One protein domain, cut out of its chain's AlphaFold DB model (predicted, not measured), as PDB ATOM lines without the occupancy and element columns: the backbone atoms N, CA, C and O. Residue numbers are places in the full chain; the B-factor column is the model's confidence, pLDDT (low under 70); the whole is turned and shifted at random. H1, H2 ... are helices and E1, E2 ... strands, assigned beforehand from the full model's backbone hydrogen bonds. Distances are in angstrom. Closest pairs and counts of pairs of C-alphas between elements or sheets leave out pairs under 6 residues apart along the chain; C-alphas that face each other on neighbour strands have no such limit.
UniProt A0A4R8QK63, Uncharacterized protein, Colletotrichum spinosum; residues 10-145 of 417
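Overview. This is residues 10 to 145 of the 417 residues of an uncharacterized protein of Colletotrichum spinosum (UniProt A0A4R8QK63). What shape does this model have? Two lobes stand end to end along the longest axis: in one, H1 covers one face of a small antiparallel sheet of order E1 E3 E2; in the other, H5 packs on E5 of a parallel pair, E4 and E5, and H3 packs on H5. H2 follows directly on E3 and lies between the lobes, and residues 68 to 76 lead from it to the second lobe. What is it built of? The printed part has 136 residues, with five named helices and five named strands in the order E1 H1 E2 E3 H2 H3 H4 E4 H5 E5, class mixed. It is elongated, with spans of 53 by 32 by 22 A, and only just compact, close to loose, with a radius of gyration of the C-alphas of 16.9 A.

Along the chain. Where is the larger sheet? E1 is residues 10 to 12, beginning at C-alpha 10 (-4.198, 18.740, 53.685); E3 is residues 51 to 54, 10.2 A long, and E2 residues 43 to 45. Which helices belong to that half of the sequence? H1 is residues 29 to 38, 14.2 A, and H2 residues 55 to 67, 18.3 A. What follows? H3 is residues 77 to 85, 11.9 A, H4 residues 89 to 92, and H5 residues 113 to 129, 24.3 A. E4 is residues 101 to 104, and E5 residues 139 to 142, ending at C-alpha 142 (2.222, 17.080, 31.139).

Arrangement. How is the larger sheet paired? E1 and E3 are antiparallel, with N 10 and O 53 2.8 A apart; E2 and E3 form a hairpin, with N 44 and O 52 2.8 A apart. What is on it? H1 makes two layers with it, helix on one face, at a height over the sheet of 8.3 A; its closest C-alphas to E2 are those of Asn 36 and Ser 43, 5.5 A. E1, H1 and E2 are a split strand-helix-strand unit, E3 between its strands, with a right-handed crossover, and H2 only grazes the sheet with residues 55 to 58. How do the others stand? E4, H5 and E5 are a strand-helix-strand unit, its strands parallel neighbours, with a right-handed crossover; N 103 and O 140 are 2.8 A apart. H5 touches H3 with residues 122 to 126 alone, closest at the C-alphas of Leu 84 and Tyr 126, 5.7 A, at a steep tilt of 39 degrees, the same way. H3 and H4 only just touch, with 3 pairs of C-alphas within 8 A, and only at the corner, closest at those of Gly 83 and Leu 89, 4.3 A. Are the helix backbones complete? Every O i to N i+4 pair is within hydrogen-bond range in H1, H2 and H5, and 4 of 5 are in H3; H4 is too short for such a pair.

Size, cuts and confidence. How far does it reach? The two C-alphas farthest apart, those of Asn 48 and Gly 132, are 54.5 A apart. Which link is long, and is there a cut? E1 to H1 is a long link of 16 residues, and the printed part has no cut. Where is confidence low? The mean pLDDT of the printed part is 84.1, and residues 15 to 24, 69 to 70 and 108 to 111 are under 70.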
ATOM      1  N   CYS A  10      -5.175  18.421  52.651       70.50
ATOM      2  CA  CYS A  10      -4.198  18.740  53.685       70.50
ATOM      3  C   CYS A  10      -4.766  19.892  54.513       70.50
ATOM      4  O   CYS A  10      -5.177  20.898  53.936       70.50
ATOM      5  N   SER A  11      -4.802  19.757  55.840       73.12
ATOM      6  CA  SER A  11      -5.381  20.778  56.720       73.12
ATOM      7  C   SER A  11      -4.346  21.322  57.695       73.12
ATOM      8  O   SER A  11      -3.658  20.545  58.353       73.12
ATOM      9  N   PHE A  12      -4.269  22.643  57.831       72.50
ATOM     10  CA  PHE A  12      -3.302  23.319  58.697       72.50
ATOM     11  C   PHE A  12      -3.859  24.641  59.244       72.50
ATOM     12  O   PHE A  12      -4.811  25.208  58.708       72.50
ATOM     13  N   GLN A  13      -3.270  25.129  60.338       74.56
ATOM     14  CA  GLN A  13      -3.627  26.421  60.929       74.56
ATOM     15  C   GLN A  13      -2.794  27.545  60.285       74.56
ATOM     16  O   GLN A  13      -1.562  27.494  60.389       74.56
ATOM     17  N   PRO A  14      -3.415  28.580  59.685       73.19
ATOM     18  CA  PRO A  14      -2.695  29.769  59.236       73.19
ATOM     19  C   PRO A  14      -1.936  30.434  60.394       73.19
ATOM     20  O   PRO A  14      -2.454  30.537  61.508       73.19
ATOM     21  N   GLY A  15      -0.703  30.875  60.144       58.53
ATOM     22  CA  GLY A  15       0.116  31.604  61.123       58.53
ATOM     23  C   GLY A  15       0.725  30.758  62.249       58.53
ATOM     24  O   GLY A  15       1.390  31.305  63.131       58.53
ATOM     25  N   CYS A  16       0.546  29.432  62.237       58.97
ATOM     26  CA  CYS A  16       1.326  28.550  63.101       58.97
ATOM     27  C   CYS A  16       2.774  28.506  62.579       58.97
ATOM     28  O   CYS A  16       2.966  28.193  61.403       58.97
ATOM     29  N   PRO A  17       3.803  28.813  63.396       49.94
ATOM     30  CA  PRO A  17       5.187  28.800  62.941       49.94
ATOM     31  C   PRO A  17       5.631  27.367  62.629       49.94
ATOM     32  O   PRO A  17       6.171  26.666  63.487       49.94
ATOM     33  N   SER A  18       5.447  26.925  61.386       48.31
ATOM     34  CA  SER A  18       6.190  25.788  60.863       48.31
ATOM     35  C   SER A  18       7.606  26.295  60.584       48.31
ATOM     36  O   SER A  18       7.855  27.130  59.720       48.31
ATOM     37  N   GLN A  19       8.577  25.847  61.374       44.59
ATOM     38  CA  GLN A  19       9.965  26.317  61.275       44.59
ATOM     39  C   GLN A  19      10.662  25.933  59.946       44.59
ATOM     40  O   GLN A  19      11.882  26.058  59.855       44.59
ATOM     41  N   CYS A  20       9.956  25.416  58.929       45.50
ATOM     42  CA  CYS A  20      10.599  24.702  57.821       45.50
ATOM     43  C   CYS A  20       9.915  24.700  56.442       45.50
ATOM     44  O   CYS A  20      10.364  23.936  55.582       45.50
ATOM     45  N   GLU A  21       8.894  25.513  56.148       51.84
ATOM     46  CA  GLU A  21       8.177  25.346  54.869       51.84
ATOM     47  C   GLU A  21       8.219  26.556  53.934       51.84
ATOM     48  O   GLU A  21       7.532  27.551  54.094       51.84
ATOM     49  N   THR A  22       9.071  26.430  52.918       49.94
ATOM     50  CA  THR A  22       9.015  27.141  51.637       49.94
ATOM     51  C   THR A  22       8.289  26.287  50.592       49.94
ATOM     52  O   THR A  22       8.647  25.102  50.491       49.94
ATOM     53  N   PRO A  23       7.375  26.836  49.757       56.31
ATOM     54  CA  PRO A  23       6.642  28.106  49.814       56.31
ATOM     55  C   PRO A  23       5.950  28.399  51.134       56.31
ATOM     56  O   PRO A  23       5.562  27.456  51.821       56.31
ATOM     57  N   PRO A  24       5.695  29.690  51.409       62.38
ATOM     58  CA  PRO A  24       4.772  30.054  52.461       62.38
ATOM     59  C   PRO A  24       3.375  29.558  52.070       62.38
ATOM     60  O   PRO A  24       2.796  29.970  51.061       62.38
ATOM     61  N   LEU A  25       2.848  28.635  52.869       73.88
ATOM     62  CA  LEU A  25       1.405  28.472  53.005       73.88
ATOM     63  C   LEU A  25       0.810  29.799  53.517       73.88
ATOM     64  O   LEU A  25       1.559  30.626  54.029       73.88
ATOM     65  N   PRO A  26      -0.511  30.030  53.411       77.81
ATOM     66  CA  PRO A  26      -1.122  31.229  53.976       77.81
ATOM     67  C   PRO A  26      -0.716  31.462  55.442       77.81
ATOM     68  O   PRO A  26      -1.043  30.675  56.331       77.81
ATOM     69  N   ASP A  27      -0.008  32.565  55.680       75.94
ATOM     70  CA  ASP A  27       0.507  32.977  56.988       75.94
ATOM     71  C   ASP A  27      -0.585  33.651  57.833       75.94
ATOM     72  O   ASP A  27      -0.458  33.774  59.052       75.94
ATOM     73  N   THR A  28      -1.670  34.104  57.200       84.00
ATOM     74  CA  THR A  28      -2.799  34.767  57.860       84.00
ATOM     75  C   THR A  28      -4.137  34.207  57.386       84.00
ATOM     76  O   THR A  28      -4.249  33.650  56.293       84.00
ATOM     77  N   LEU A  29      -5.181  34.395  58.203       85.00
ATOM     78  CA  LEU A  29      -6.554  34.060  57.820       85.00
ATOM     79  C   LEU A  29      -7.000  34.842  56.574       85.00
ATOM     80  O   LEU A  29      -7.598  34.263  55.682       85.00
ATOM     81  N   GLU A  30      -6.624  36.118  56.463       87.94
ATOM     82  CA  GLU A  30      -6.910  36.944  55.281       87.94
ATOM     83  C   GLU A  30      -6.301  36.344  54.001       87.94
ATOM     84  O   GLU A  30      -6.961  36.259  52.967       87.94
ATOM     85  N   GLN A  31      -5.054  35.859  54.059       86.50
ATOM     86  CA  GLN A  31      -4.432  35.173  52.922       86.50
ATOM     87  C   GLN A  31      -5.144  33.856  52.589       86.50
ATOM     88  O   GLN A  31      -5.300  33.528  51.412       86.50
ATOM     89  N   ALA A  32      -5.591  33.113  53.606       86.25
ATOM     90  CA  ALA A  32      -6.367  31.894  53.415       86.25
ATOM     91  C   ALA A  32      -7.723  32.193  52.753       86.25
ATOM     92  O   ALA A  32      -8.117  31.486  51.830       86.25
ATOM     93  N   GLU A  33      -8.411  33.262  53.164       88.62
ATOM     94  CA  GLU A  33      -9.680  33.708  52.578       88.62
ATOM     95  C   GLU A  33      -9.516  34.141  51.116       88.62
ATOM     96  O   GLU A  33     -10.338  33.784  50.273       88.62
ATOM     97  N   ILE A  34      -8.428  34.851  50.788       88.50
ATOM     98  CA  ILE A  34      -8.090  35.205  49.401       88.50
ATOM     99  C   ILE A  34      -7.874  33.942  48.567       88.50
ATOM    100  O   ILE A  34      -8.446  33.818  47.484       88.50
ATOM    101  N   LEU A  35      -7.073  32.993  49.065       86.50
ATOM    102  CA  LEU A  35      -6.827  31.729  48.370       86.50
ATOM    103  C   LEU A  35      -8.135  30.959  48.151       86.50
ATOM    104  O   LEU A  35      -8.386  30.478  47.047       86.50
ATOM    105  N   ASN A  36      -8.996  30.928  49.168       87.88
ATOM    106  CA  ASN A  36     -10.307  30.306  49.088       87.88
ATOM    107  C   ASN A  36     -11.223  30.971  48.057       87.88
ATOM    108  O   ASN A  36     -11.901  30.287  47.297       87.88
ATOM    109  N   GLY A  37     -11.191  32.300  47.958       87.44
ATOM    110  CA  GLY A  37     -11.905  33.033  46.914       87.44
ATOM    111  C   GLY A  37     -11.397  32.734  45.499       87.44
ATOM    112  O   GLY A  37     -12.187  32.724  44.555       87.44
ATOM    113  N   LEU A  38     -10.097  32.466  45.339       86.25
ATOM    114  CA  LEU A  38      -9.496  32.098  44.051       86.25
ATOM    115  C   LEU A  38      -9.788  30.643  43.658       86.25
ATOM    116  O   LEU A  38      -9.916  30.349  42.466       86.25
ATOM    117  N   PHE A  39      -9.913  29.747  44.641       89.00
ATOM    118  CA  PHE A  39     -10.061  28.303  44.442       89.00
ATOM    119  C   PHE A  39     -11.185  27.684  45.305       89.00
ATOM    120  O   PHE A  39     -10.937  26.734  46.046       89.00
ATOM    121  N   PRO A  40     -12.448  28.131  45.167       81.50
ATOM    122  CA  PRO A  40     -13.536  27.828  46.113       81.50
ATOM    123  C   PRO A  40     -13.972  26.354  46.195       81.50
ATOM    124  O   PRO A  40     -14.765  26.004  47.060       81.50
ATOM    125  N   ASN A  41     -13.481  25.490  45.300       83.00
ATOM    126  CA  ASN A  41     -13.748  24.043  45.305       83.00
ATOM    127  C   ASN A  41     -12.506  23.200  45.643       83.00
ATOM    128  O   ASN A  41     -12.584  21.975  45.657       83.00
ATOM    129  N   LEU A  42     -11.353  23.842  45.832       85.31
ATOM    130  CA  LEU A  42     -10.068  23.187  46.100       85.31
ATOM    131  C   LEU A  42      -9.462  23.642  47.429       85.31
ATOM    132  O   LEU A  42      -8.379  23.193  47.799       85.31
ATOM    133  N   SER A  43     -10.147  24.516  48.156       87.94
ATOM    134  CA  SER A  43      -9.825  24.864  49.528       87.94
ATOM    135  C   SER A  43     -11.095  25.160  50.314       87.94
ATOM    136  O   SER A  43     -12.133  25.454  49.729       87.94
ATOM    137  N   GLU A  44     -11.001  25.067  51.632       89.44
ATOM    138  CA  GLU A  44     -12.079  25.351  52.572       89.44
ATOM    139  C   GLU A  44     -11.474  25.842  53.890       89.44
ATOM    140  O   GLU A  44     -10.416  25.365  54.304       89.44
ATOM    141  N   ILE A  45     -12.136  26.787  54.555       87.94
ATOM    142  CA  ILE A  45     -11.769  27.240  55.900       87.94
ATOM    143  C   ILE A  45     -12.852  26.752  56.855       87.94
ATOM    144  O   ILE A  45     -14.024  27.064  56.655       87.94
ATOM    145  N   ASP A  46     -12.461  25.977  57.868       87.50
ATOM    146  CA  ASP A  46     -13.394  25.449  58.864       87.50
ATOM    147  C   ASP A  46     -13.724  26.466  59.975       87.50
ATOM    148  O   ASP A  46     -13.101  27.525  60.100       87.50
ATOM    149  N   ASP A  47     -14.683  26.116  60.838       87.56
ATOM    150  CA  ASP A  47     -15.114  26.949  61.975       87.56
ATOM    151  C   ASP A  47     -13.991  27.247  62.993       87.56
ATOM    152  O   ASP A  47     -14.119  28.147  63.824       87.56
ATOM    153  N   ASN A  48     -12.879  26.504  62.949       85.00
ATOM    154  CA  ASN A  48     -11.700  26.703  63.794       85.00
ATOM    155  C   ASN A  48     -10.598  27.511  63.082       85.00
ATOM    156  O   ASN A  48      -9.466  27.584  63.572       85.00
ATOM    157  N   ASN A  49     -10.915  28.139  61.945       85.00
ATOM    158  CA  ASN A  49      -9.978  28.852  61.081       85.00
ATOM    159  C   ASN A  49      -8.849  27.962  60.531       85.00
ATOM    160  O   ASN A  49      -7.763  28.468  60.238       85.00
ATOM    161  N   ARG A  50      -9.056  26.646  60.409       83.25
ATOM    162  CA  ARG A  50      -8.108  25.758  59.725       83.25
ATOM    163  C   ARG A  50      -8.392  25.788  58.236       83.25
ATOM    164  O   ARG A  50      -9.528  25.608  57.808       83.25
ATOM    165  N   LEU A  51      -7.337  25.966  57.452       84.75
ATOM    166  CA  LEU A  51      -7.399  25.878  56.004       84.75
ATOM    167  C   LEU A  51      -7.185  24.421  55.597       84.75
ATOM    168  O   LEU A  51      -6.147  23.835  55.896       84.75
ATOM    169  N   SER A  52      -8.167  23.847  54.917       85.06
ATOM    170  CA  SER A  52      -8.086  22.577  54.207       85.06
ATOM    171  C   SER A  52      -7.867  22.865  52.725       85.06
ATOM    172  O   SER A  52      -8.573  23.691  52.159       85.06
ATOM    173  N   MET A  53      -6.897  22.215  52.085       86.06
ATOM    174  CA  MET A  53      -6.635  22.374  50.650       86.06
ATOM    175  C   MET A  53      -6.511  21.029  49.957       86.06
ATOM    176  O   MET A  53      -5.896  20.108  50.496       86.06
ATOM    177  N   ASP A  54      -7.026  20.942  48.736       86.69
ATOM    178  CA  ASP A  54      -6.770  19.827  47.834       86.69
ATOM    179  C   ASP A  54      -5.265  19.695  47.564       86.69
ATOM    180  O   ASP A  54      -4.545  20.672  47.332       86.69
ATOM    181  N   GLN A  55      -4.775  18.461  47.584       86.00
ATOM    182  CA  GLN A  55      -3.359  18.178  47.378       86.00
ATOM    183  C   GLN A  55      -2.852  18.558  45.973       86.00
ATOM    184  O   GLN A  55      -1.663  18.850  45.828       86.00
ATOM    185  N   SER A  56      -3.706  18.590  44.941       87.94
ATOM    186  CA  SER A  56      -3.334  19.041  43.590       87.94
ATOM    187  C   SER A  56      -3.077  20.545  43.594       87.94
ATOM    188  O   SER A  56      -2.076  21.001  43.037       87.94
ATOM    189  N   LEU A  57      -3.928  21.316  44.284       88.94
ATOM    190  CA  LEU A  57      -3.714  22.750  44.496       88.94
ATOM    191  C   LEU A  57      -2.430  22.994  45.295       88.94
ATOM    192  O   LEU A  57      -1.580  23.778  44.875       88.94
ATOM    193  N   LEU A  58      -2.245  22.269  46.399       87.81
ATOM    194  CA  LEU A  58      -1.046  22.366  47.228       87.81
ATOM    195  C   LEU A  58       0.232  22.070  46.420       87.81
ATOM    196  O   LEU A  58       1.175  22.860  46.432       87.81
ATOM    197  N   THR A  59       0.252  20.968  45.666       89.19
ATOM    198  CA  THR A  59       1.382  20.582  44.799       89.19
ATOM    199  C   THR A  59       1.639  21.625  43.704       89.19
ATOM    200  O   THR A  59       2.794  21.942  43.419       89.19
ATOM    201  N   SER A  60       0.582  22.218  43.136       89.62
ATOM    202  CA  SER A  60       0.693  23.299  42.146       89.62
ATOM    203  C   SER A  60       1.356  24.546  42.731       89.62
ATOM    204  O   SER A  60       2.242  25.118  42.102       89.62
ATOM    205  N   ILE A  61       0.969  24.951  43.945       87.94
ATOM    206  CA  ILE A  61       1.562  26.098  44.649       87.94
ATOM    207  C   ILE A  61       3.041  25.828  44.959       87.94
ATOM    208  O   ILE A  61       3.880  26.704  44.742       87.94
ATOM    209  N   PHE A  62       3.380  24.606  45.389       87.94
ATOM    210  CA  PHE A  62       4.768  24.164  45.562       87.94
ATOM    211  C   PHE A  62       5.592  24.317  44.281       87.94
ATOM    212  O   PHE A  62       6.667  24.920  44.317       87.94
ATOM    213  N   GLY A  63       5.075  23.826  43.154       87.69
ATOM    214  CA  GLY A  63       5.750  23.928  41.860       87.69
ATOM    215  C   GLY A  63       5.900  25.375  41.394       87.69
ATOM    216  O   GLY A  63       6.999  25.810  41.058       87.69
ATOM    217  N   ALA A  64       4.816  26.152  41.449       85.81
ATOM    218  CA  ALA A  64       4.814  27.558  41.053       85.81
ATOM    219  C   ALA A  64       5.809  28.393  41.874       85.81
ATOM    220  O   ALA A  64       6.541  29.217  41.329       85.81
ATOM    221  N   ASN A  65       5.913  28.135  43.179       83.31
ATOM    222  CA  ASN A  65       6.901  28.801  44.016       83.31
ATOM    223  C   ASN A  65       8.341  28.383  43.693       83.31
ATOM    224  O   ASN A  65       9.225  29.235  43.688       83.31
ATOM    225  N   ALA A  66       8.592  27.096  43.436       81.25
ATOM    226  CA  ALA A  66       9.929  26.606  43.094       81.25
ATOM    227  C   ALA A  66      10.445  27.189  41.764       81.25
ATOM    228  O   ALA A  66      11.640  27.430  41.619       81.25
ATOM    229  N   ILE A  67       9.545  27.448  40.814       78.00
ATOM    230  CA  ILE A  67       9.841  28.053  39.503       78.00
ATOM    231  C   ILE A  67       9.877  29.590  39.579       78.00
ATOM    232  O   ILE A  67      10.602  30.249  38.827       78.00
ATOM    233  N   GLY A  68       9.092  30.157  40.494       73.31
ATOM    234  CA  GLY A  68       8.817  31.580  40.626       73.31
ATOM    235  C   GLY A  68       7.528  31.982  39.902       73.31
ATOM    236  O   GLY A  68       7.383  31.779  38.698       73.31
ATOM    237  N   PHE A  69       6.624  32.660  40.620       66.62
ATOM    238  CA  PHE A  69       5.295  33.069  40.131       66.62
ATOM    239  C   PHE A  69       5.301  34.025  38.926       66.62
ATOM    240  O   PHE A  69       4.277  34.208  38.279       66.62
ATOM    241  N   HIS A  70       6.442  34.626  38.582       67.81
ATOM    242  CA  HIS A  70       6.581  35.392  37.338       67.81
ATOM    243  C   HIS A  70       6.605  34.501  36.085       67.81
ATOM    244  O   HIS A  70       6.319  34.986  34.994       67.81
ATOM    245  N   ASN A  71       6.932  33.216  36.248       76.50
ATOM    246  CA  ASN A  71       7.109  32.237  35.174       76.50
ATOM    247  C   ASN A  71       6.073  31.099  35.231       76.50
ATOM    248  O   ASN A  71       6.161  30.147  34.458       76.50
ATOM    249  N   SER A  72       5.106  31.166  36.146       86.19
ATOM    250  CA  SER A  72       4.110  30.114  36.356       86.19
ATOM    251  C   SER A  72       2.787  30.694  36.833       86.19
ATOM    252  O   SER A  72       2.777  31.617  37.644       86.19
ATOM    253  N   THR A  73       1.679  30.087  36.418       88.69
ATOM    254  CA  THR A  73       0.343  30.393  36.935       88.69
ATOM    255  C   THR A  73      -0.348  29.108  37.367       88.69
ATOM    256  O   THR A  73      -0.136  28.058  36.761       88.69
ATOM    257  N   VAL A  74      -1.194  29.193  38.391       90.31
ATOM    258  CA  VAL A  74      -2.068  28.092  38.810       90.31
ATOM    259  C   VAL A  74      -3.484  28.433  38.370       90.31
ATOM    260  O   VAL A  74      -3.977  29.517  38.670       90.31
ATOM    261  N   LEU A  75      -4.117  27.520  37.639       90.12
ATOM    262  CA  LEU A  75      -5.475  27.674  37.128       90.12
ATOM    263  C   LEU A  75      -6.292  26.436  37.481       90.12
ATOM    264  O   LEU A  75      -5.798  25.312  37.419       90.12
ATOM    265  N   THR A  76      -7.564  26.640  37.798       89.56
ATOM    266  CA  THR A  76      -8.558  25.563  37.744       89.56
ATOM    267  C   THR A  76      -8.798  25.127  36.298       89.56
ATOM    268  O   THR A  76      -8.555  25.897  35.363       89.56
ATOM    269  N   TRP A  77      -9.351  23.923  36.104       88.94
ATOM    270  CA  TRP A  77      -9.721  23.457  34.762       88.94
ATOM    271  C   TRP A  77     -10.660  24.440  34.052       88.94
ATOM    272  O   TRP A  77     -10.390  24.811  32.923       88.94
ATOM    273  N   ILE A  78     -11.695  24.940  34.735       87.62
ATOM    274  CA  ILE A  78     -12.672  25.891  34.168       87.62
ATOM    275  C   ILE A  78     -11.992  27.170  33.653       87.62
ATOM    276  O   ILE A  78     -12.350  27.701  32.603       87.62
ATOM    277  N   GLN A  79     -11.000  27.683  34.388       88.31
ATOM    278  CA  GLN A  79     -10.248  28.870  33.972       88.31
ATOM    279  C   GLN A  79      -9.358  28.587  32.756       88.31
ATOM    280  O   GLN A  79      -9.268  29.431  31.868       88.31
ATOM    281  N   LEU A  80      -8.713  27.416  32.716       92.56
ATOM    282  CA  LEU A  80      -7.896  26.985  31.581       92.56
ATOM    283  C   LEU A  80      -8.755  26.752  30.330       92.56
ATOM    284  O   LEU A  80      -8.445  27.280  29.267       92.56
ATOM    285  N   GLU A  81      -9.846  26.002  30.478       92.12
ATOM    286  CA  GLU A  81     -10.782  25.613  29.422       92.12
ATOM    287  C   GLU A  81     -11.322  26.825  28.673       92.12
ATOM    288  O   GLU A  81     -11.294  26.842  27.447       92.12
ATOM    289  N   LYS A  82     -11.673  27.900  29.387       91.19
ATOM    290  CA  LYS A  82     -12.081  29.158  28.756       91.19
ATOM    291  C   LYS A  82     -11.036  29.689  27.761       91.19
ATOM    292  O   LYS A  82     -11.390  30.089  26.655       91.19
ATOM    293  N   GLY A  83      -9.757  29.696  28.142       92.12
ATOM    294  CA  GLY A  83      -8.673  30.161  27.267       92.12
ATOM    295  C   GLY A  83      -8.370  29.201  26.110       92.12
ATOM    296  O   GLY A  83      -7.928  29.640  25.046       92.12
ATOM    297  N   LEU A  84      -8.616  27.901  26.305       94.38
ATOM    298  CA  LEU A  84      -8.528  26.895  25.243       94.38
ATOM    299  C   LEU A  84      -9.668  27.067  24.229       94.38
ATOM    300  O   LEU A  84      -9.415  27.066  23.029       94.38
ATOM    301  N   ASP A  85     -10.900  27.280  24.688       91.75
ATOM    302  CA  ASP A  85     -12.080  27.449  23.833       91.75
ATOM    303  C   ASP A  85     -12.025  28.723  22.988       91.75
ATOM    304  O   ASP A  85     -12.376  28.708  21.806       91.75
ATOM    305  N   GLU A  86     -11.545  29.816  23.582       92.81
ATOM    306  CA  GLU A  86     -11.337  31.094  22.902       92.81
ATOM    307  C   GLU A  86     -10.077  31.095  22.009       92.81
ATOM    308  O   GLU A  86      -9.829  32.074  21.306       92.81
ATOM    309  N   LEU A  87      -9.282  30.011  22.020       91.81
ATOM    310  CA  LEU A  87      -7.999  29.867  21.316       91.81
ATOM    311  C   LEU A  87      -7.002  31.006  21.606       91.81
ATOM    312  O   LEU A  87      -6.103  31.286  20.815       91.81
ATOM    313  N   ASN A  88      -7.125  31.652  22.765       90.06
ATOM    314  CA  ASN A  88      -6.374  32.852  23.136       90.06
ATOM    315  C   ASN A  88      -5.535  32.659  24.407       90.06
ATOM    316  O   ASN A  88      -5.034  33.638  24.959       90.06
ATOM    317  N   LEU A  89      -5.351  31.415  24.872       91.44
ATOM    318  CA  LEU A  89      -4.683  31.112  26.141       91.44
ATOM    319  C   LEU A  89      -3.353  31.868  26.320       91.44
ATOM    320  O   LEU A  89      -3.115  32.459  27.369       91.44
ATOM    321  N   ARG A  90      -2.499  31.909  25.291       90.06
ATOM    322  CA  ARG A  90      -1.219  32.640  25.337       90.06
ATOM    323  C   ARG A  90      -1.388  34.147  25.494       90.06
ATOM    324  O   ARG A  90      -0.657  34.743  26.277       90.06
ATOM    325  N   GLU A  91      -2.352  34.751  24.805       88.38
ATOM    326  CA  GLU A  91      -2.666  36.176  24.947       88.38
ATOM    327  C   GLU A  91      -3.219  36.472  26.346       88.38
ATOM    328  O   GLU A  91      -2.748  37.394  27.017       88.38
ATOM    329  N   GLY A  92      -4.146  35.638  26.831       87.62
ATOM    330  CA  GLY A  92      -4.711  35.740  28.178       87.62
ATOM    331  C   GLY A  92      -3.648  35.639  29.277       87.62
ATOM    332  O   GLY A  92      -3.707  36.367  30.268       87.62
ATOM    333  N   LEU A  93      -2.630  34.803  29.063       88.50
ATOM    334  CA  LEU A  93      -1.463  34.660  29.940       88.50
ATOM    335  C   LEU A  93      -0.343  35.671  29.655       88.50
ATOM    336  O   LEU A  93       0.671  35.666  30.350       88.50
ATOM    337  N   ARG A  94      -0.512  36.546  28.655       88.62
ATOM    338  CA  ARG A  94       0.487  37.532  28.208       88.62
ATOM    339  C   ARG A  94       1.845  36.898  27.879       88.62
ATOM    340  O   ARG A  94       2.894  37.479  28.155       88.62
ATOM    341  N   LEU A  95       1.824  35.701  27.296       86.69
ATOM    342  CA  LEU A  95       3.015  34.940  26.931       86.69
ATOM    343  C   LEU A  95       3.511  35.350  25.541       86.69
ATOM    344  O   LEU A  95       2.759  35.226  24.576       86.69
ATOM    345  N   PRO A  96       4.784  35.759  25.394       84.38
ATOM    346  CA  PRO A  96       5.368  35.975  24.077       84.38
ATOM    347  C   PRO A  96       5.362  34.693  23.230       84.38
ATOM    348  O   PRO A  96       5.610  33.598  23.751       84.38
ATOM    349  N   ASP A  97       5.173  34.830  21.916       80.00
ATOM    350  CA  ASP A  97       5.046  33.695  20.984       80.00
ATOM    351  C   ASP A  97       6.263  32.760  20.972       80.00
ATOM    352  O   ASP A  97       6.125  31.560  20.759       80.00
ATOM    353  N   TYR A  98       7.454  33.283  21.269       80.62
ATOM    354  CA  TYR A  98       8.694  32.503  21.299       80.62
ATOM    355  C   TYR A  98       8.887  31.668  22.578       80.62
ATOM    356  O   TYR A  98       9.808  30.850  22.640       80.62
ATOM    357  N   THR A  99       8.064  31.880  23.608       87.56
ATOM    358  CA  THR A  99       8.216  31.239  24.925       87.56
ATOM    359  C   THR A  99       7.722  29.795  24.885       87.56
ATOM    360  O   THR A  99       6.763  29.491  24.187       87.56
ATOM    361  N   GLN A 100       8.316  28.881  25.648       89.38
ATOM    362  CA  GLN A 100       7.716  27.556  25.830       89.38
ATOM    363  C   GLN A 100       6.580  27.638  26.860       89.38
ATOM    364  O   GLN A 100       6.792  28.135  27.962       89.38
ATOM    365  N   LEU A 101       5.395  27.128  26.520       91.50
ATOM    366  CA  LEU A 101       4.302  26.912  27.466       91.50
ATOM    367  C   LEU A 101       4.263  25.430  27.847       91.50
ATOM    368  O   LEU A 101       4.127  24.571  26.976       91.50
ATOM    369  N   ILE A 102       4.373  25.137  29.142       92.25
ATOM    370  CA  ILE A 102       4.175  23.795  29.694       92.25
ATOM    371  C   ILE A 102       2.885  23.823  30.512       92.25
ATOM    372  O   ILE A 102       2.790  24.558  31.491       92.25
ATOM    373  N   ILE A 103       1.891  23.044  30.095       94.00
ATOM    374  CA  ILE A 103       0.618  22.880  30.798       94.00
ATOM    375  C   ILE A 103       0.729  21.622  31.650       94.00
ATOM    376  O   ILE A 103       0.862  20.527  31.112       94.00
ATOM    377  N   VAL A 104       0.684  21.780  32.973       93.44
ATOM    378  CA  VAL A 104       0.764  20.670  33.928       93.44
ATOM    379  C   VAL A 104      -0.629  20.394  34.482       93.44
ATOM    380  O   VAL A 104      -1.194  21.235  35.179       93.44
ATOM    381  N   ILE A 105      -1.184  19.225  34.177       92.06
ATOM    382  CA  ILE A 105      -2.457  18.754  34.714       92.06
ATOM    383  C   ILE A 105      -2.168  17.918  35.960       92.06
ATOM    384  O   ILE A 105      -1.576  16.842  35.878       92.06
ATOM    385  N   LEU A 106      -2.620  18.412  37.109       89.75
ATOM    386  CA  LEU A 106      -2.677  17.659  38.357       89.75
ATOM    387  C   LEU A 106      -4.147  17.367  38.652       89.75
ATOM    388  O   LEU A 106      -4.946  18.295  38.767       89.75
ATOM    389  N   ASP A 107      -4.508  16.088  38.727       79.81
ATOM    390  CA  ASP A 107      -5.885  15.672  38.991       79.81
ATOM    391  C   ASP A 107      -5.905  14.443  39.886       79.81
ATOM    392  O   ASP A 107      -5.817  13.299  39.439       79.81
ATOM    393  N   THR A 108      -6.076  14.697  41.175       68.12
ATOM    394  CA  THR A 108      -6.231  13.646  42.169       68.12
ATOM    395  C   THR A 108      -7.700  13.430  42.518       68.12
ATOM    396  O   THR A 108      -8.035  13.249  43.681       68.12
ATOM    397  N   GLY A 109      -8.604  13.561  41.547       63.06
ATOM    398  CA  GLY A 109     -10.040  13.313  41.685       63.06
ATOM    399  C   GLY A 109     -10.519  12.026  41.005       63.06
ATOM    400  O   GLY A 109     -11.714  11.746  41.030       63.06
ATOM    401  N   PHE A 110      -9.612  11.243  40.405       63.12
ATOM    402  CA  PHE A 110      -9.921  10.074  39.568       63.12
ATOM    403  C   PHE A 110     -10.957  10.375  38.468       63.12
ATOM    404  O   PHE A 110     -12.075   9.845  38.508       63.12
ATOM    405  N   PRO A 111     -10.600  11.203  37.470       68.06
ATOM    406  CA  PRO A 111     -11.477  11.507  36.350       68.06
ATOM    407  C   PRO A 111     -11.961  10.236  35.640       68.06
ATOM    408  O   PRO A 111     -11.216   9.265  35.467       68.06
ATOM    409  N   ASP A 112     -13.218  10.235  35.196       77.25
ATOM    410  CA  ASP A 112     -13.652   9.214  34.251       77.25
ATOM    411  C   ASP A 112     -12.998   9.425  32.878       77.25
ATOM    412  O   ASP A 112     -12.395  10.459  32.574       77.25
ATOM    413  N   ARG A 113     -13.092   8.394  32.042       81.69
ATOM    414  CA  ARG A 113     -12.445   8.364  30.734       81.69
ATOM    415  C   ARG A 113     -12.955   9.447  29.785       81.69
ATOM    416  O   ARG A 113     -12.161   9.975  29.009       81.69
ATOM    417  N   GLU A 114     -14.249   9.758  29.822       85.62
ATOM    418  CA  GLU A 114     -14.837  10.789  28.959       85.62
ATOM    419  C   GLU A 114     -14.273  12.158  29.326       85.62
ATOM    420  O   GLU A 114     -13.867  12.906  28.437       85.62
ATOM    421  N   MET A 115     -14.136  12.436  30.626       86.19
ATOM    422  CA  MET A 115     -13.499  13.656  31.097       86.19
ATOM    423  C   MET A 115     -12.030  13.730  30.672       86.19
ATOM    424  O   MET A 115     -11.640  14.748  30.113       86.19
ATOM    425  N   ILE A 116     -11.216  12.680  30.865       87.50
ATOM    426  CA  ILE A 116      -9.817  12.700  30.386       87.50
ATOM    427  C   ILE A 116      -9.781  12.974  28.878       87.50
ATOM    428  O   ILE A 116      -9.094  13.893  28.440       87.50
ATOM    429  N   THR A 117     -10.559  12.227  28.095       89.50
ATOM    430  CA  THR A 117     -10.575  12.348  26.630       89.50
ATOM    431  C   THR A 117     -10.929  13.772  26.201       89.50
ATOM    432  O   THR A 117     -10.157  14.391  25.476       89.50
ATOM    433  N   GLY A 118     -12.026  14.333  26.721       91.94
ATOM    434  CA  GLY A 118     -12.471  15.682  26.368       91.94
ATOM    435  C   GLY A 118     -11.454  16.772  26.721       91.94
ATOM    436  O   GLY A 118     -11.262  17.710  25.948       91.94
ATOM    437  N   ARG A 119     -10.744  16.629  27.849       92.75
ATOM    438  CA  ARG A 119      -9.686  17.571  28.246       92.75
ATOM    439  C   ARG A 119      -8.516  17.574  27.268       92.75
ATOM    440  O   ARG A 119      -8.053  18.644  26.874       92.75
ATOM    441  N   TYR A 120      -8.041  16.395  26.874       94.56
ATOM    442  CA  TYR A 120      -6.957  16.306  25.900       94.56
ATOM    443  C   TYR A 120      -7.417  16.705  24.496       94.56
ATOM    444  O   TYR A 120      -6.644  17.325  23.777       94.56
ATOM    445  N   ASP A 121      -8.675  16.456  24.120       95.31
ATOM    446  CA  ASP A 121      -9.218  16.913  22.833       95.31
ATOM    447  C   ASP A 121      -9.221  18.447  22.742       95.31
ATOM    448  O   ASP A 121      -8.863  19.015  21.708       95.31
ATOM    449  N   ALA A 122      -9.563  19.139  23.836       95.00
ATOM    450  CA  ALA A 122      -9.485  20.598  23.911       95.00
ATOM    451  C   ALA A 122      -8.038  21.115  23.794       95.00
ATOM    452  O   ALA A 122      -7.783  22.110  23.110       95.00
ATOM    453  N   LEU A 123      -7.080  20.431  24.427       95.62
ATOM    454  CA  LEU A 123      -5.655  20.769  24.358       95.62
ATOM    455  C   LEU A 123      -5.054  20.522  22.971       95.62
ATOM    456  O   LEU A 123      -4.260  21.340  22.496       95.62
ATOM    457  N   ASP A 124      -5.447  19.435  22.314       94.75
ATOM    458  CA  ASP A 124      -5.013  19.107  20.957       94.75
ATOM    459  C   ASP A 124      -5.577  20.126  19.968       94.75
ATOM    460  O   ASP A 124      -4.811  20.738  19.227       94.75
ATOM    461  N   LYS A 125      -6.879  20.434  20.048       95.75
ATOM    462  CA  LYS A 125      -7.515  21.497  19.255       95.75
ATOM    463  C   LYS A 125      -6.807  22.844  19.430       95.75
ATOM    464  O   LYS A 125      -6.587  23.566  18.456       95.75
ATOM    465  N   TYR A 126      -6.445  23.199  20.665       95.56
ATOM    466  CA  TYR A 126      -5.680  24.414  20.927       95.56
ATOM    467  C   TYR A 126      -4.294  24.362  20.273       95.56
ATOM    468  O   TYR A 126      -3.899  25.309  19.595       95.56
ATOM    469  N   SER A 127      -3.573  23.251  20.420       93.75
ATOM    470  CA  SER A 127      -2.241  23.067  19.834       93.75
ATOM    471  C   SER A 127      -2.272  23.110  18.300       93.75
ATOM    472  O   SER A 127      -1.415  23.746  17.689       93.75
ATOM    473  N   GLU A 128      -3.292  22.520  17.674       94.81
ATOM    474  CA  GLU A 128      -3.532  22.571  16.227       94.81
ATOM    475  C   GLU A 128      -3.786  23.997  15.730       94.81
ATOM    476  O   GLU A 128      -3.309  24.371  14.659       94.81
ATOM    477  N   SER A 129      -4.471  24.830  16.522       94.50
ATOM    478  CA  SER A 129      -4.714  26.237  16.167       94.50
ATOM    479  C   SER A 129      -3.435  27.077  16.060       94.50
ATOM    480  O   SER A 129      -3.443  28.137  15.436       94.50
ATOM    481  N   LEU A 130      -2.325  26.600  16.639       92.75
ATOM    482  CA  LEU A 130      -1.027  27.272  16.604       92.75
ATOM    483  C   LEU A 130      -0.179  26.885  15.384       92.75
ATOM    484  O   LEU A 130       0.874  27.493  15.177       92.75
ATOM    485  N   VAL A 131      -0.595  25.903  14.579       93.88
ATOM    486  CA  VAL A 131       0.145  25.475  13.380       93.88
ATOM    487  C   VAL A 131       0.257  26.632  12.384       93.88
ATOM    488  O   VAL A 131      -0.722  27.309  12.074       93.88
ATOM    489  N   GLY A 132       1.468  26.881  11.878       90.94
ATOM    490  CA  GLY A 132       1.768  28.012  10.999       90.94
ATOM    491  C   GLY A 132       1.973  29.350  11.720       90.94
ATOM    492  O   GLY A 132       2.190  30.364  11.054       90.94
ATOM    493  N   THR A 133       1.932  29.377  13.056       90.62
ATOM    494  CA  THR A 133       2.258  30.560  13.874       90.62
ATOM    495  C   THR A 133       3.674  30.468  14.453       90.62
ATOM    496  O   THR A 133       4.303  29.413  14.451       90.62
ATOM    497  N   LEU A 134       4.182  31.566  15.028       88.12
ATOM    498  CA  LEU A 134       5.460  31.559  15.761       88.12
ATOM    499  C   LEU A 134       5.437  30.676  17.024       88.12
ATOM    500  O   LEU A 134       6.499  30.330  17.542       88.12
ATOM    501  N   ALA A 135       4.245  30.314  17.503       87.75
ATOM    502  CA  ALA A 135       4.034  29.465  18.667       87.75
ATOM    503  C   ALA A 135       3.870  27.971  18.312       87.75
ATOM    504  O   ALA A 135       3.646  27.157  19.212       87.75
ATOM    505  N   GLU A 136       3.989  27.584  17.035       91.94
ATOM    506  CA  GLU A 136       3.933  26.180  16.618       91.94
ATOM    507  C   GLU A 136       4.994  25.343  17.356       91.94
ATOM    508  O   GLU A 136       6.173  25.704  17.430       91.94
ATOM    509  N   GLY A 137       4.569  24.228  17.957       88.69
ATOM    510  CA  GLY A 137       5.444  23.352  18.745       88.69
ATOM    511  C   GLY A 137       5.936  23.952  20.073       88.69
ATOM    512  O   GLY A 137       6.800  23.364  20.720       88.69
ATOM    513  N   LYS A 138       5.406  25.107  20.501       91.00
ATOM    514  CA  LYS A 138       5.768  25.792  21.761       91.00
ATOM    515  C   LYS A 138       4.792  25.538  22.907       91.00
ATOM    516  O   LYS A 138       4.773  26.298  23.879       91.00
ATOM    517  N   VAL A 139       3.966  24.505  22.788       92.00
ATOM    518  CA  VAL A 139       3.066  24.031  23.841       92.00
ATOM    519  C   VAL A 139       3.397  22.575  24.125       92.00
ATOM    520  O   VAL A 139       3.561  21.773  23.209       92.00
ATOM    521  N   THR A 140       3.536  22.239  25.401       92.62
ATOM    522  CA  THR A 140       3.724  20.866  25.868       92.62
ATOM    523  C   THR A 140       2.747  20.611  26.994       92.62
ATOM    524  O   THR A 140       2.600  21.450  27.880       92.62
ATOM    525  N   VAL A 141       2.094  19.456  26.966       93.81
ATOM    526  CA  VAL A 141       1.186  19.018  28.024       93.81
ATOM    527  C   VAL A 141       1.889  17.950  28.855       93.81
ATOM    528  O   VAL A 141       2.570  17.080  28.312       93.81
ATOM    529  N   TYR A 142       1.761  18.060  30.173       93.06
ATOM    530  CA  TYR A 142       2.222  17.080  31.139       93.06
ATOM    531  C   TYR A 142       1.081  16.710  32.101       93.06
ATOM    532  O   TYR A 142       0.495  17.618  32.688       93.06
ATOM    533  N   PRO A 143       0.821  15.422  32.369       92.38
ATOM    534  CA  PRO A 143       1.276  14.278  31.575       92.38
ATOM    535  C   PRO A 143       0.840  14.397  30.105       92.38
ATOM    536  O   PRO A 143       0.032  15.254  29.763       92.38
ATOM    537  N   ASP A 144       1.411  13.585  29.217       91.75
ATOM    538  CA  ASP A 144       0.863  13.477  27.862       91.75
ATOM    539  C   ASP A 144      -0.395  12.594  27.848       91.75
ATOM    540  O   ASP A 144      -0.753  11.964  28.853       91.75
ATOM    541  N   ARG A 145      -1.093  12.580  26.708       91.12
ATOM    542  CA  ARG A 145      -2.354  11.850  26.544       91.12
ATOM    543  C   ARG A 145      -2.160  10.364  26.829       91.12
ATOM    544  O   ARG A 145      -2.935   9.783  27.584       91.12
TER     545      ARG A 145